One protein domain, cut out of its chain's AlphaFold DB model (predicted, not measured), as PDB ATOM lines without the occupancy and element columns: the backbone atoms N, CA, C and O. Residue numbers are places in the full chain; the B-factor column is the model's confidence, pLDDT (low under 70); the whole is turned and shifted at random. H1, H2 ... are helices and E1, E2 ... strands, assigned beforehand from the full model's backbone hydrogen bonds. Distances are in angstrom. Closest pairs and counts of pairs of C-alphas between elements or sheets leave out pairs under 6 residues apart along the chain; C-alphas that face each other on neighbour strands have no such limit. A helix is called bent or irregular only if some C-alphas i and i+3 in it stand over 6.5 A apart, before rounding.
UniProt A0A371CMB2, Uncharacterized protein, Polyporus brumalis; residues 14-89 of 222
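AT A GLANCE: This is residues 14 to 89 of the 222 residues of an uncharacterized protein of Polyporus brumalis (UniProt A0A371CMB2). The short helix H2 sits in the middle, and three longer helices, H1, H3 and H4, stand round it like three sides of a triangle that is open between H1 and H3. H3 and H4 make one corner; at another, the start of H1 and the end of H4 come together, and residues 14 to 15 pair there with residues 86 to 87 of E1, antiparallel. The printed part has 76 residues, with four named helices and one named strand in the order H1, H2, H3, H4, E1, and its class is mostly helix. It is compact, with a radius of gyration of the C-alphas of 12.0 A, and spans 33 by 30 by 18 A.

IN THESE COORDINATES: Find C-alpha 16 at (190.791, 159.901, 161.499); from there H1 runs through residues 16 to 27, 16.4 A from first to last C-alpha. H2, residues 38 to 45, measures 10.7 A. C-alpha 51 at (201.390, 158.563, 142.837) begins H3, residues 51 to 69, the longest helix at 26.9 A; it is irregular, with C-alphas 52 and 55 standing 7.5 A apart. H4, residues 72 to 83, measures 16.4 A. E1, residues 86 to 88, measures 7.0 A and ends at C-alpha 88, (193.479, 155.081, 168.312).

HOW THE PARTS SIT: Start at H1, which touches H2 at a steep tilt of 58 degrees, the same way; their closest C-alphas, those of Cys 20 and Gly 45, are 4.9 A apart. H1 and H4 only just touch, with 3 pairs of C-alphas within 8 A, and only at their ends; the closest are those of Arg 17 and Leu 83, 4.6 A apart. H2 touches H3 at a steep tilt of 60 degrees, opposite ways, with the C-alphas of Asp 40 and Leu 58 closest at 6.2 A; H3 touches H2 with residues 54 to 62 alone. H2 touches H4 at a steep tilt of 58 degrees, the same way, with the C-alphas of Phe 39 and Ala 79 closest at 5.1 A. H3, with residues 62 to 69 alone, touches residues 72 to 75 of H4; the closest C-alphas, of Ser 66 and Glu 72, are 4.8 A apart, and the tilt of 72 degrees is only just about perpendicular. H1 and H3 are apart. E1 pairs with no named strand, and H4 and E1 meet only through their link. In H1, H2 and H4 every O i to N i+4 pair is within hydrogen-bond range; in H3 it is 13 of 15.

THE WHOLE: Look at Arg 26 and Gly 70 for the two C-alphas farthest apart, 33.1 A. The first and last printed C-alphas, of Val 14 and Ile 89, are 7.4 A apart. The printed part has no cut. No link is long: H1 to H2, with 10 residues, is short, and the others are tight. The mean pLDDT of the printed part is 93.5, and no printed residue is under 70.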
ATOM      1  N   VAL A  14     193.099 160.258 167.829       89.88
ATOM      2  CA  VAL A  14     193.072 161.399 166.904       89.88
ATOM      3  C   VAL A  14     191.880 161.309 165.962       89.88
ATOM      4  O   VAL A  14     191.303 160.235 165.781       89.88
ATOM      5  N   LEU A  15     191.478 162.439 165.380       93.50
ATOM      6  CA  LEU A  15     190.447 162.440 164.349       93.50
ATOM      7  C   LEU A  15     191.002 161.707 163.123       93.50
ATOM      8  O   LEU A  15     192.099 162.028 162.662       93.50
ATOM      9  N   TYR A  16     190.275 160.720 162.597       94.25
ATOM     10  CA  TYR A  16     190.791 159.901 161.499       94.25
ATOM     11  C   TYR A  16     191.097 160.749 160.259       94.25
ATOM     12  O   TYR A  16     192.119 160.554 159.604       94.25
ATOM     13  N   ARG A  17     190.264 161.761 160.002       94.94
ATOM     14  CA  ARG A  17     190.497 162.798 158.994       94.94
ATOM     15  C   ARG A  17     191.889 163.421 159.080       94.94
ATOM     16  O   ARG A  17     192.588 163.463 158.068       94.94
ATOM     17  N   ASP A  18     192.287 163.873 160.265       93.31
ATOM     18  CA  ASP A  18     193.560 164.566 160.470       93.31
ATOM     19  C   ASP A  18     194.734 163.616 160.227       93.31
ATOM     20  O   ASP A  18     195.687 163.964 159.530       93.31
ATOM     21  N   ALA A  19     194.618 162.373 160.700       91.12
ATOM     22  CA  ALA A  19     195.615 161.338 160.455       91.12
ATOM     23  C   ALA A  19     195.770 161.000 158.964       91.12
ATOM     24  O   ALA A  19     196.892 160.847 158.475       91.12
ATOM     25  N   CYS A  20     194.665 160.909 158.216       93.00
ATOM     26  CA  CYS A  20     194.709 160.691 156.771       93.00
ATOM     27  C   CYS A  20     195.375 161.865 156.044       93.00
ATOM     28  O   CYS A  20     196.217 161.637 155.176       93.00
ATOM     29  N   LEU A  21     195.042 163.108 156.410       92.88
ATOM     30  CA  LEU A  21     195.637 164.306 155.810       92.88
ATOM     31  C   LEU A  21     197.145 164.373 156.060       92.88
ATOM     32  O   LEU A  21     197.908 164.591 155.122       92.88
ATOM     33  N   GLU A  22     197.580 164.132 157.296       90.12
ATOM     34  CA  GLU A  22     198.998 164.073 157.661       90.12
ATOM     35  C   GLU A  22     199.731 162.982 156.866       90.12
ATOM     36  O   GLU A  22     200.773 163.230 156.256       90.12
ATOM     37  N   SER A  23     199.149 161.781 156.815       88.12
ATOM     38  CA  SER A  23     199.713 160.631 156.110       88.12
ATOM     39  C   SER A  23     199.835 160.862 154.600       88.12
ATOM     40  O   SER A  23     200.856 160.520 153.997       88.12
ATOM     41  N   ILE A  24     198.820 161.459 153.969       91.50
ATOM     42  CA  ILE A  24     198.840 161.787 152.537       91.50
ATOM     43  C   ILE A  24     199.807 162.932 152.263       91.50
ATOM     44  O   ILE A  24     200.581 162.835 151.318       91.50
ATOM     45  N   GLY A  25     199.826 163.976 153.095       90.75
ATOM     46  CA  GLY A  25     200.750 165.099 152.935       90.75
ATOM     47  C   GLY A  25     202.217 164.667 152.973       90.75
ATOM     48  O   GLY A  25     203.033 165.204 152.230       90.75
ATOM     49  N   ARG A  26     202.551 163.650 153.781       87.12
ATOM     50  CA  ARG A  26     203.900 163.061 153.807       87.12
ATOM     51  C   ARG A  26     204.202 162.182 152.596       87.12
ATOM     52  O   ARG A  26     205.314 162.232 152.082       87.12
ATOM     53  N   ARG A  27     203.253 161.342 152.168       87.31
ATOM     54  CA  ARG A  27     203.484 160.325 151.122       87.31
ATOM     55  C   ARG A  27     203.324 160.858 149.701       87.31
ATOM     56  O   ARG A  27     204.041 160.423 148.807       87.31
ATOM     57  N   TYR A  28     202.387 161.777 149.508       91.88
ATOM     58  CA  TYR A  28     201.971 162.316 148.214       91.88
ATOM     59  C   TYR A  28     201.787 163.843 148.313       91.88
ATOM     60  O   TYR A  28     200.673 164.346 148.114       91.88
ATOM     61  N   PRO A  29     202.849 164.601 148.652       90.25
ATOM     62  CA  PRO A  29     202.753 166.045 148.886       90.25
ATOM     63  C   PRO A  29     202.166 166.795 147.681       90.25
ATOM     64  O   PRO A  29     201.330 167.682 147.850       90.25
ATOM     65  N   ASP A  30     202.506 166.363 146.464       90.38
ATOM     66  CA  ASP A  30     202.036 166.965 145.211       90.38
ATOM     67  C   ASP A  30     200.596 166.561 144.838       90.38
ATOM     68  O   ASP A  30     200.001 167.118 143.903       90.38
ATOM     69  N   TYR A  31     200.011 165.594 145.551       89.50
ATOM     70  CA  TYR A  31     198.640 165.129 145.341       89.50
ATOM     71  C   TYR A  31     197.655 165.672 146.380       89.50
ATOM     72  O   TYR A  31     196.457 165.717 146.110       89.50
ATOM     73  N   ALA A  32     198.124 166.142 147.540       82.69
ATOM     74  CA  ALA A  32     197.251 166.617 148.618       82.69
ATOM     75  C   ALA A  32     196.272 167.724 148.167       82.69
ATOM     76  O   ALA A  32     195.115 167.735 148.578       82.69
ATOM     77  N   GLY A  33     196.696 168.609 147.256       84.94
ATOM     78  CA  GLY A  33     195.845 169.659 146.675       84.94
ATOM     79  C   GLY A  33     194.880 169.197 145.571       84.94
ATOM     80  O   GLY A  33     194.134 170.018 145.046       84.94
ATOM     81  N   LYS A  34     194.903 167.914 145.187       91.81
ATOM     82  CA  LYS A  34     194.095 167.330 144.098       91.81
ATOM     83  C   LYS A  34     192.932 166.466 144.607       91.81
ATOM     84  O   LYS A  34     192.228 165.869 143.794       91.81
ATOM     85  N   LEU A  35     192.739 166.365 145.925       92.75
ATOM     86  CA  LEU A  35     191.622 165.627 146.524       92.75
ATOM     87  C   LEU A  35     190.291 166.287 146.137       92.75
ATOM     88  O   LEU A  35     190.121 167.492 146.319       92.75
ATOM     89  N   ARG A  36     189.346 165.503 145.607       92.94
ATOM     90  CA  ARG A  36     188.061 166.016 145.097       92.94
ATOM     91  C   ARG A  36     186.989 166.074 146.180       92.94
ATOM     92  O   ARG A  36     186.185 166.999 146.215       92.94
ATOM     93  N   HIS A  37     186.966 165.063 147.042       91.12
ATOM     94  CA  HIS A  37     185.944 164.854 148.067       91.12
ATOM     95  C   HIS A  37     186.491 163.995 149.212       91.12
ATOM     96  O   HIS A  37     187.518 163.333 149.067       91.12
ATOM     97  N   ASP A  38     185.764 163.939 150.330       94.00
ATOM     98  CA  ASP A  38     186.110 163.129 151.509       94.00
ATOM     99  C   ASP A  38     186.387 161.659 151.175       94.00
ATOM    100  O   ASP A  38     187.248 161.033 151.789       94.00
ATOM    101  N   PHE A  39     185.731 161.108 150.153       96.75
ATOM    102  CA  PHE A  39     186.023 159.746 149.716       96.75
ATOM    103  C   PHE A  39     187.449 159.573 149.169       96.75
ATOM    104  O   PHE A  39     188.047 158.528 149.402       96.75
ATOM    105  N   ASP A  40     188.033 160.588 148.519       96.75
ATOM    106  CA  ASP A  40     189.422 160.495 148.057       96.75
ATOM    107  C   ASP A  40     190.373 160.432 149.257       96.75
ATOM    108  O   ASP A  40     191.297 159.623 149.268       96.75
ATOM    109  N   LEU A  41     190.108 161.241 150.291       96.19
ATOM    110  CA  LEU A  41     190.859 161.232 151.545       96.19
ATOM    111  C   LEU A  41     190.751 159.874 152.256       96.19
ATOM    112  O   LEU A  41     191.761 159.307 152.671       96.19
ATOM    113  N   PHE A  42     189.533 159.339 152.365       95.94
ATOM    114  CA  PHE A  42     189.269 158.033 152.965       95.94
ATOM    115  C   PHE A  42     189.981 156.899 152.217       95.94
ATOM    116  O   PHE A  42     190.689 156.104 152.835       95.94
ATOM    117  N   ALA A  43     189.832 156.840 150.892       95.25
ATOM    118  CA  ALA A  43     190.410 155.782 150.068       95.25
ATOM    119  C   ALA A  43     191.945 155.862 150.007       95.25
ATOM    120  O   ALA A  43     192.618 154.834 150.020       95.25
ATOM    121  N   LEU A  44     192.520 157.070 149.991       94.19
ATOM    122  CA  LEU A  44     193.974 157.241 150.016       94.19
ATOM    123  C   LEU A  44     194.609 156.964 151.377       94.19
ATOM    124  O   LEU A  44     195.798 156.645 151.418       94.19
ATOM    125  N   GLY A  45     193.847 157.043 152.471       87.88
ATOM    126  CA  GLY A  45     194.346 156.755 153.817       87.88
ATOM    127  C   GLY A  45     195.110 155.427 153.891       87.88
ATOM    128  O   GLY A  45     196.188 155.370 154.482       87.88
ATOM    129  N   SER A  46     194.631 154.398 153.184       82.06
ATOM    130  CA  SER A  46     195.228 153.056 153.131       82.06
ATOM    131  C   SER A  46     196.011 152.740 151.845       82.06
ATOM    132  O   SER A  46     196.578 151.654 151.727       82.06
ATOM    133  N   TYR A  47     196.082 153.658 150.880       90.44
ATOM    134  CA  TYR A  47     196.765 153.421 149.606       90.44
ATOM    135  C   TYR A  47     198.289 153.488 149.756       90.44
ATOM    136  O   TYR A  47     198.802 154.474 150.269       90.44
ATOM    137  N   THR A  48     199.027 152.480 149.284       85.31
ATOM    138  CA  THR A  48     200.504 152.410 149.380       85.31
ATOM    139  C   THR A  48     201.213 152.368 148.021       85.31
ATOM    140  O   THR A  48     202.421 152.145 147.952       85.31
ATOM    141  N   GLY A  49     200.481 152.560 146.921       89.19
ATOM    142  CA  GLY A  49     201.031 152.487 145.565       89.19
ATOM    143  C   GLY A  49     201.689 153.789 145.074       89.19
ATOM    144  O   GLY A  49     201.770 154.774 145.810       89.19
ATOM    145  N   PRO A  50     202.170 153.815 143.816       91.69
ATOM    146  CA  PRO A  50     202.810 154.994 143.235       91.69
ATOM    147  C   PRO A  50     201.805 156.117 142.936       91.69
ATOM    148  O   PRO A  50     200.685 155.851 142.495       91.69
ATOM    149  N   GLU A  51     202.239 157.378 143.066       92.62
ATOM    150  CA  GLU A  51     201.390 158.563 142.837       92.62
ATOM    151  C   GLU A  51     200.703 158.547 141.461       92.62
ATOM    152  O   GLU A  51     199.520 158.864 141.338       92.62
ATOM    153  N   SER A  52     201.401 158.069 140.427       94.12
ATOM    154  CA  SER A  52     200.890 157.996 139.052       94.12
ATOM    155  C   SER A  52     199.640 157.122 138.881       94.12
ATOM    156  O   SER A  52     198.988 157.192 137.843       94.12
ATOM    157  N   ARG A  53     199.311 156.268 139.859       95.56
ATOM    158  CA  ARG A  53     198.132 155.389 139.834       95.56
ATOM    159  C   ARG A  53     197.003 155.866 140.742       95.56
ATOM    160  O   ARG A  53     195.927 155.269 140.686       95.56
ATOM    161  N   ILE A  54     197.209 156.925 141.527       96.00
ATOM    162  CA  ILE A  54     196.228 157.393 142.511       96.00
ATOM    163  C   ILE A  54     194.876 157.676 141.859       96.00
ATOM    164  O   ILE A  54     193.884 157.094 142.283       96.00
ATOM    165  N   ALA A  55     194.830 158.494 140.803       94.62
ATOM    166  CA  ALA A  55     193.566 158.861 140.160       94.62
ATOM    167  C   ALA A  55     192.767 157.619 139.717       94.62
ATOM    168  O   ALA A  55     191.613 157.445 140.096       94.62
ATOM    169  N   SER A  56     193.423 156.682 139.021       96.12
ATOM    170  CA  SER A  56     192.785 155.431 138.587       96.12
ATOM    171  C   SER A  56     192.346 154.529 139.748       96.12
ATOM    172  O   SER A  56     191.325 153.844 139.652       96.12
ATOM    173  N   HIS A  57     193.101 154.521 140.851       95.88
ATOM    174  CA  HIS A  57     192.750 153.768 142.050       95.88
ATOM    175  C   HIS A  57     191.509 154.359 142.720       95.88
ATOM    176  O   HIS A  57     190.583 153.612 143.027       95.88
ATOM    177  N   LEU A  58     191.463 155.682 142.878       96.69
ATOM    178  CA  LEU A  58     190.336 156.401 143.462       96.69
ATOM    179  C   LEU A  58     189.046 156.177 142.671       96.69
ATOM    180  O   LEU A  58     188.028 155.826 143.259       96.69
ATOM    181  N   ASP A  59     189.102 156.286 141.342       96.62
ATOM    182  CA  ASP A  59     187.937 156.046 140.480       96.62
ATOM    183  C   ASP A  59     187.443 154.591 140.576       96.62
ATOM    184  O   ASP A  59     186.238 154.323 140.566       96.62
ATOM    185  N   THR A  60     188.369 153.636 140.710       97.06
ATOM    186  CA  THR A  60     188.038 152.215 140.894       97.06
ATOM    187  C   THR A  60     187.397 151.963 142.260       97.06
ATOM    188  O   THR A  60     186.387 151.262 142.344       97.06
ATOM    189  N   GLN A  61     187.961 152.541 143.325       97.00
ATOM    190  CA  GLN A  61     187.432 152.422 144.683       97.00
ATOM    191  C   GLN A  61     186.047 153.052 144.797       97.00
ATOM    192  O   GLN A  61     185.151 152.420 145.355       97.00
ATOM    193  N   LEU A  62     185.847 154.242 144.222       97.25
ATOM    194  CA  LEU A  62     184.552 154.916 144.238       97.25
ATOM    195  C   LEU A  62     183.505 154.053 143.545       97.25
ATOM    196  O   LEU A  62     182.522 153.682 144.173       97.25
ATOM    197  N   ARG A  63     183.766 153.602 142.311       97.38
ATOM    198  CA  ARG A  63     182.837 152.724 141.581       97.38
ATOM    199  C   ARG A  63     182.488 151.458 142.366       97.38
ATOM    200  O   ARG A  63     181.320 151.065 142.414       97.38
ATOM    201  N   SER A  64     183.488 150.812 142.966       97.06
ATOM    202  CA  SER A  64     183.286 149.601 143.765       97.06
ATOM    203  C   SER A  64     182.409 149.880 144.985       97.06
ATOM    204  O   SER A  64     181.464 149.135 145.245       97.06
ATOM    205  N   MET A  65     182.691 150.958 145.717       96.62
ATOM    206  CA  MET A  65     181.948 151.310 146.922       96.62
ATOM    207  C   MET A  65     180.528 151.779 146.599       96.62
ATOM    208  O   MET A  65     179.584 151.367 147.262       96.62
ATOM    209  N   SER A  66     180.352 152.569 145.541       97.19
ATOM    210  CA  SER A  66     179.036 153.005 145.069       97.19
ATOM    211  C   SER A  66     178.170 151.837 144.627       97.19
ATOM    212  O   SER A  66     176.979 151.817 144.913       97.19
ATOM    213  N   THR A  67     178.763 150.820 143.997       97.62
ATOM    214  CA  THR A  67     178.041 149.584 143.663       97.62
ATOM    215  C   THR A  67     177.606 148.842 144.929       97.62
ATOM    216  O   THR A  67     176.475 148.373 145.004       97.62
ATOM    217  N   ALA A  68     178.481 148.750 145.936       97.19
ATOM    218  CA  ALA A  68     178.191 148.048 147.184       97.19
ATOM    219  C   ALA A  68     177.150 148.767 148.063       97.19
ATOM    220  O   ALA A  68     176.343 148.110 148.718       97.19
ATOM    221  N   LEU A  69     177.164 150.102 148.077       96.94
ATOM    222  CA  LEU A  69     176.285 150.933 148.910       96.94
ATOM    223  C   LEU A  69     175.040 151.445 148.171       96.94
ATOM    224  O   LEU A  69     174.152 152.020 148.794       96.94
ATOM    225  N   GLY A  70     174.963 151.235 146.858       97.50
ATOM    226  CA  GLY A  70     173.824 151.591 146.013       97.50
ATOM    227  C   GLY A  70     173.902 152.970 145.348       97.50
ATOM    228  O   GLY A  70     173.135 153.208 144.417       97.50
ATOM    229  N   SER A  71     174.805 153.865 145.769       97.44
ATOM    230  CA  SER A  71     175.049 155.149 145.091       97.44
ATOM    231  C   SER A  71     176.398 155.791 145.456       97.44
ATOM    232  O   SER A  71     177.072 155.373 146.402       97.44
ATOM    233  N   GLU A  72     176.812 156.821 144.707       96.69
ATOM    234  CA  GLU A  72     177.982 157.651 145.041       96.69
ATOM    235  C   GLU A  72     177.758 158.464 146.318       96.69
ATOM    236  O   GLU A  72     178.636 158.512 147.177       96.69
ATOM    237  N   GLU A  73     176.560 159.014 146.506       97.38
ATOM    238  CA  GLU A  73     176.194 159.779 147.699       97.38
ATOM    239  C   GLU A  73     176.318 158.932 148.969       97.38
ATOM    240  O   GLU A  73     176.852 159.403 149.974       97.38
ATOM    241  N   ALA A  74     175.895 157.665 148.920       97.44
ATOM    242  CA  ALA A  74     176.050 156.741 150.040       97.44
ATOM    243  C   ALA A  74     177.530 156.450 150.353       97.44
ATOM    244  O   ALA A  74     177.912 156.357 151.521       97.44
ATOM    245  N   ALA A  75     178.384 156.353 149.326       97.38
ATOM    246  CA  ALA A  75     179.827 156.189 149.502       97.38
ATOM    247  C   ALA A  75     180.491 157.435 150.104       97.38
ATOM    248  O   ALA A  75     181.340 157.306 150.988       97.38
ATOM    249  N   PHE A  76     180.085 158.631 149.676       97.69
ATOM    250  CA  PHE A  76     180.576 159.890 150.234       97.69
ATOM    251  C   PHE A  76     180.164 160.071 151.695       97.69
ATOM    252  O   PHE A  76     181.007 160.423 152.520       97.69
ATOM    253  N   GLU A  77     178.908 159.777 152.033       97.62
ATOM    254  CA  GLU A  77     178.425 159.876 153.410       97.62
ATOM    255  C   GLU A  77     179.135 158.870 154.325       97.62
ATOM    256  O   GLU A  77     179.585 159.235 155.409       97.62
ATOM    257  N   MET A  78     179.336 157.628 153.869       97.00
ATOM    258  CA  MET A  78     180.107 156.629 154.617       97.00
ATOM    259  C   MET A  78     181.553 157.084 154.853       97.00
ATOM    260  O   MET A  78     182.052 156.996 155.980       97.00
ATOM    261  N   ALA A  79     182.225 157.599 153.818       97.31
ATOM    262  CA  ALA A  79     183.591 158.097 153.941       97.31
ATOM    263  C   ALA A  79     183.678 159.247 154.949       97.31
ATOM    264  O   ALA A  79     184.527 159.215 155.839       97.31
ATOM    265  N   LYS A  80     182.764 160.220 154.861       97.38
ATOM    266  CA  LYS A  80     182.687 161.347 155.792       97.38
ATOM    267  C   LYS A  80     182.455 160.881 157.227       97.38
ATOM    268  O   LYS A  80     183.243 161.217 158.107       97.38
ATOM    269  N   GLN A  81     181.434 160.052 157.453       96.88
ATOM    270  CA  GLN A  81     181.142 159.501 158.778       96.88
ATOM    271  C   GLN A  81     182.344 158.759 159.351       96.88
ATOM    272  O   GLN A  81     182.618 158.892 160.535       96.88
ATOM    273  N   THR A  82     183.069 158.005 158.524       96.00
ATOM    274  CA  THR A  82     184.261 157.268 158.950       96.00
ATOM    275  C   THR A  82     185.413 158.202 159.309       96.00
ATOM    276  O   THR A  82     186.031 158.021 160.356       96.00
ATOM    277  N   LEU A  83     185.687 159.210 158.479       96.31
ATOM    278  CA  LEU A  83     186.742 160.204 158.707       96.31
ATOM    279  C   LEU A  83     186.482 161.069 159.945       96.31
ATOM    280  O   LEU A  83     187.430 161.462 160.625       96.31
ATOM    281  N   ASP A  84     185.215 161.322 160.264       96.50
ATOM    282  CA  ASP A  84     184.815 162.121 161.422       96.50
ATOM    283  C   ASP A  84     184.821 161.303 162.733       96.50
ATOM    284  O   ASP A  84     184.551 161.832 163.818       96.50
ATOM    285  N   ARG A  85     185.173 160.009 162.672       93.94
ATOM    286  CA  ARG A  85     185.442 159.200 163.866       93.94
ATOM    287  C   ARG A  85     186.828 159.495 164.383       93.94
ATOM    288  O   ARG A  85     187.789 159.688 163.642       93.94
ATOM    289  N   TYR A  86     186.937 159.414 165.692       91.88
ATOM    290  CA  TYR A  86     188.234 159.334 166.310       91.88
ATOM    291  C   TYR A  86     188.694 157.889 166.431       91.88
ATOM    292  O   TYR A  86     187.906 157.007 166.784       91.88
ATOM    293  N   ILE A  87     189.974 157.677 166.156       89.31
ATOM    294  CA  ILE A  87     190.616 156.371 166.175       89.31
ATOM    295  C   ILE A  87     191.864 156.416 167.046       89.31
ATOM    296  O   ILE A  87     192.537 157.441 167.139       89.31
ATOM    297  N   THR A  88     192.184 155.287 167.666       88.38
ATOM    298  CA  THR A  88     193.479 155.081 168.312       88.38
ATOM    299  C   THR A  88     194.470 154.618 167.251       88.38
ATOM    300  O   THR A  88     194.240 153.600 166.602       88.38
ATOM    301  N   ILE A  89     195.563 155.358 167.065       88.31
ATOM    302  CA  ILE A  89     196.621 154.978 166.123       88.31
ATOM    303  C   ILE A  89     197.772 154.345 166.894       88.31
ATOM    304  O   ILE A  89     198.563 155.029 167.553       88.31
TER     305      ILE A  89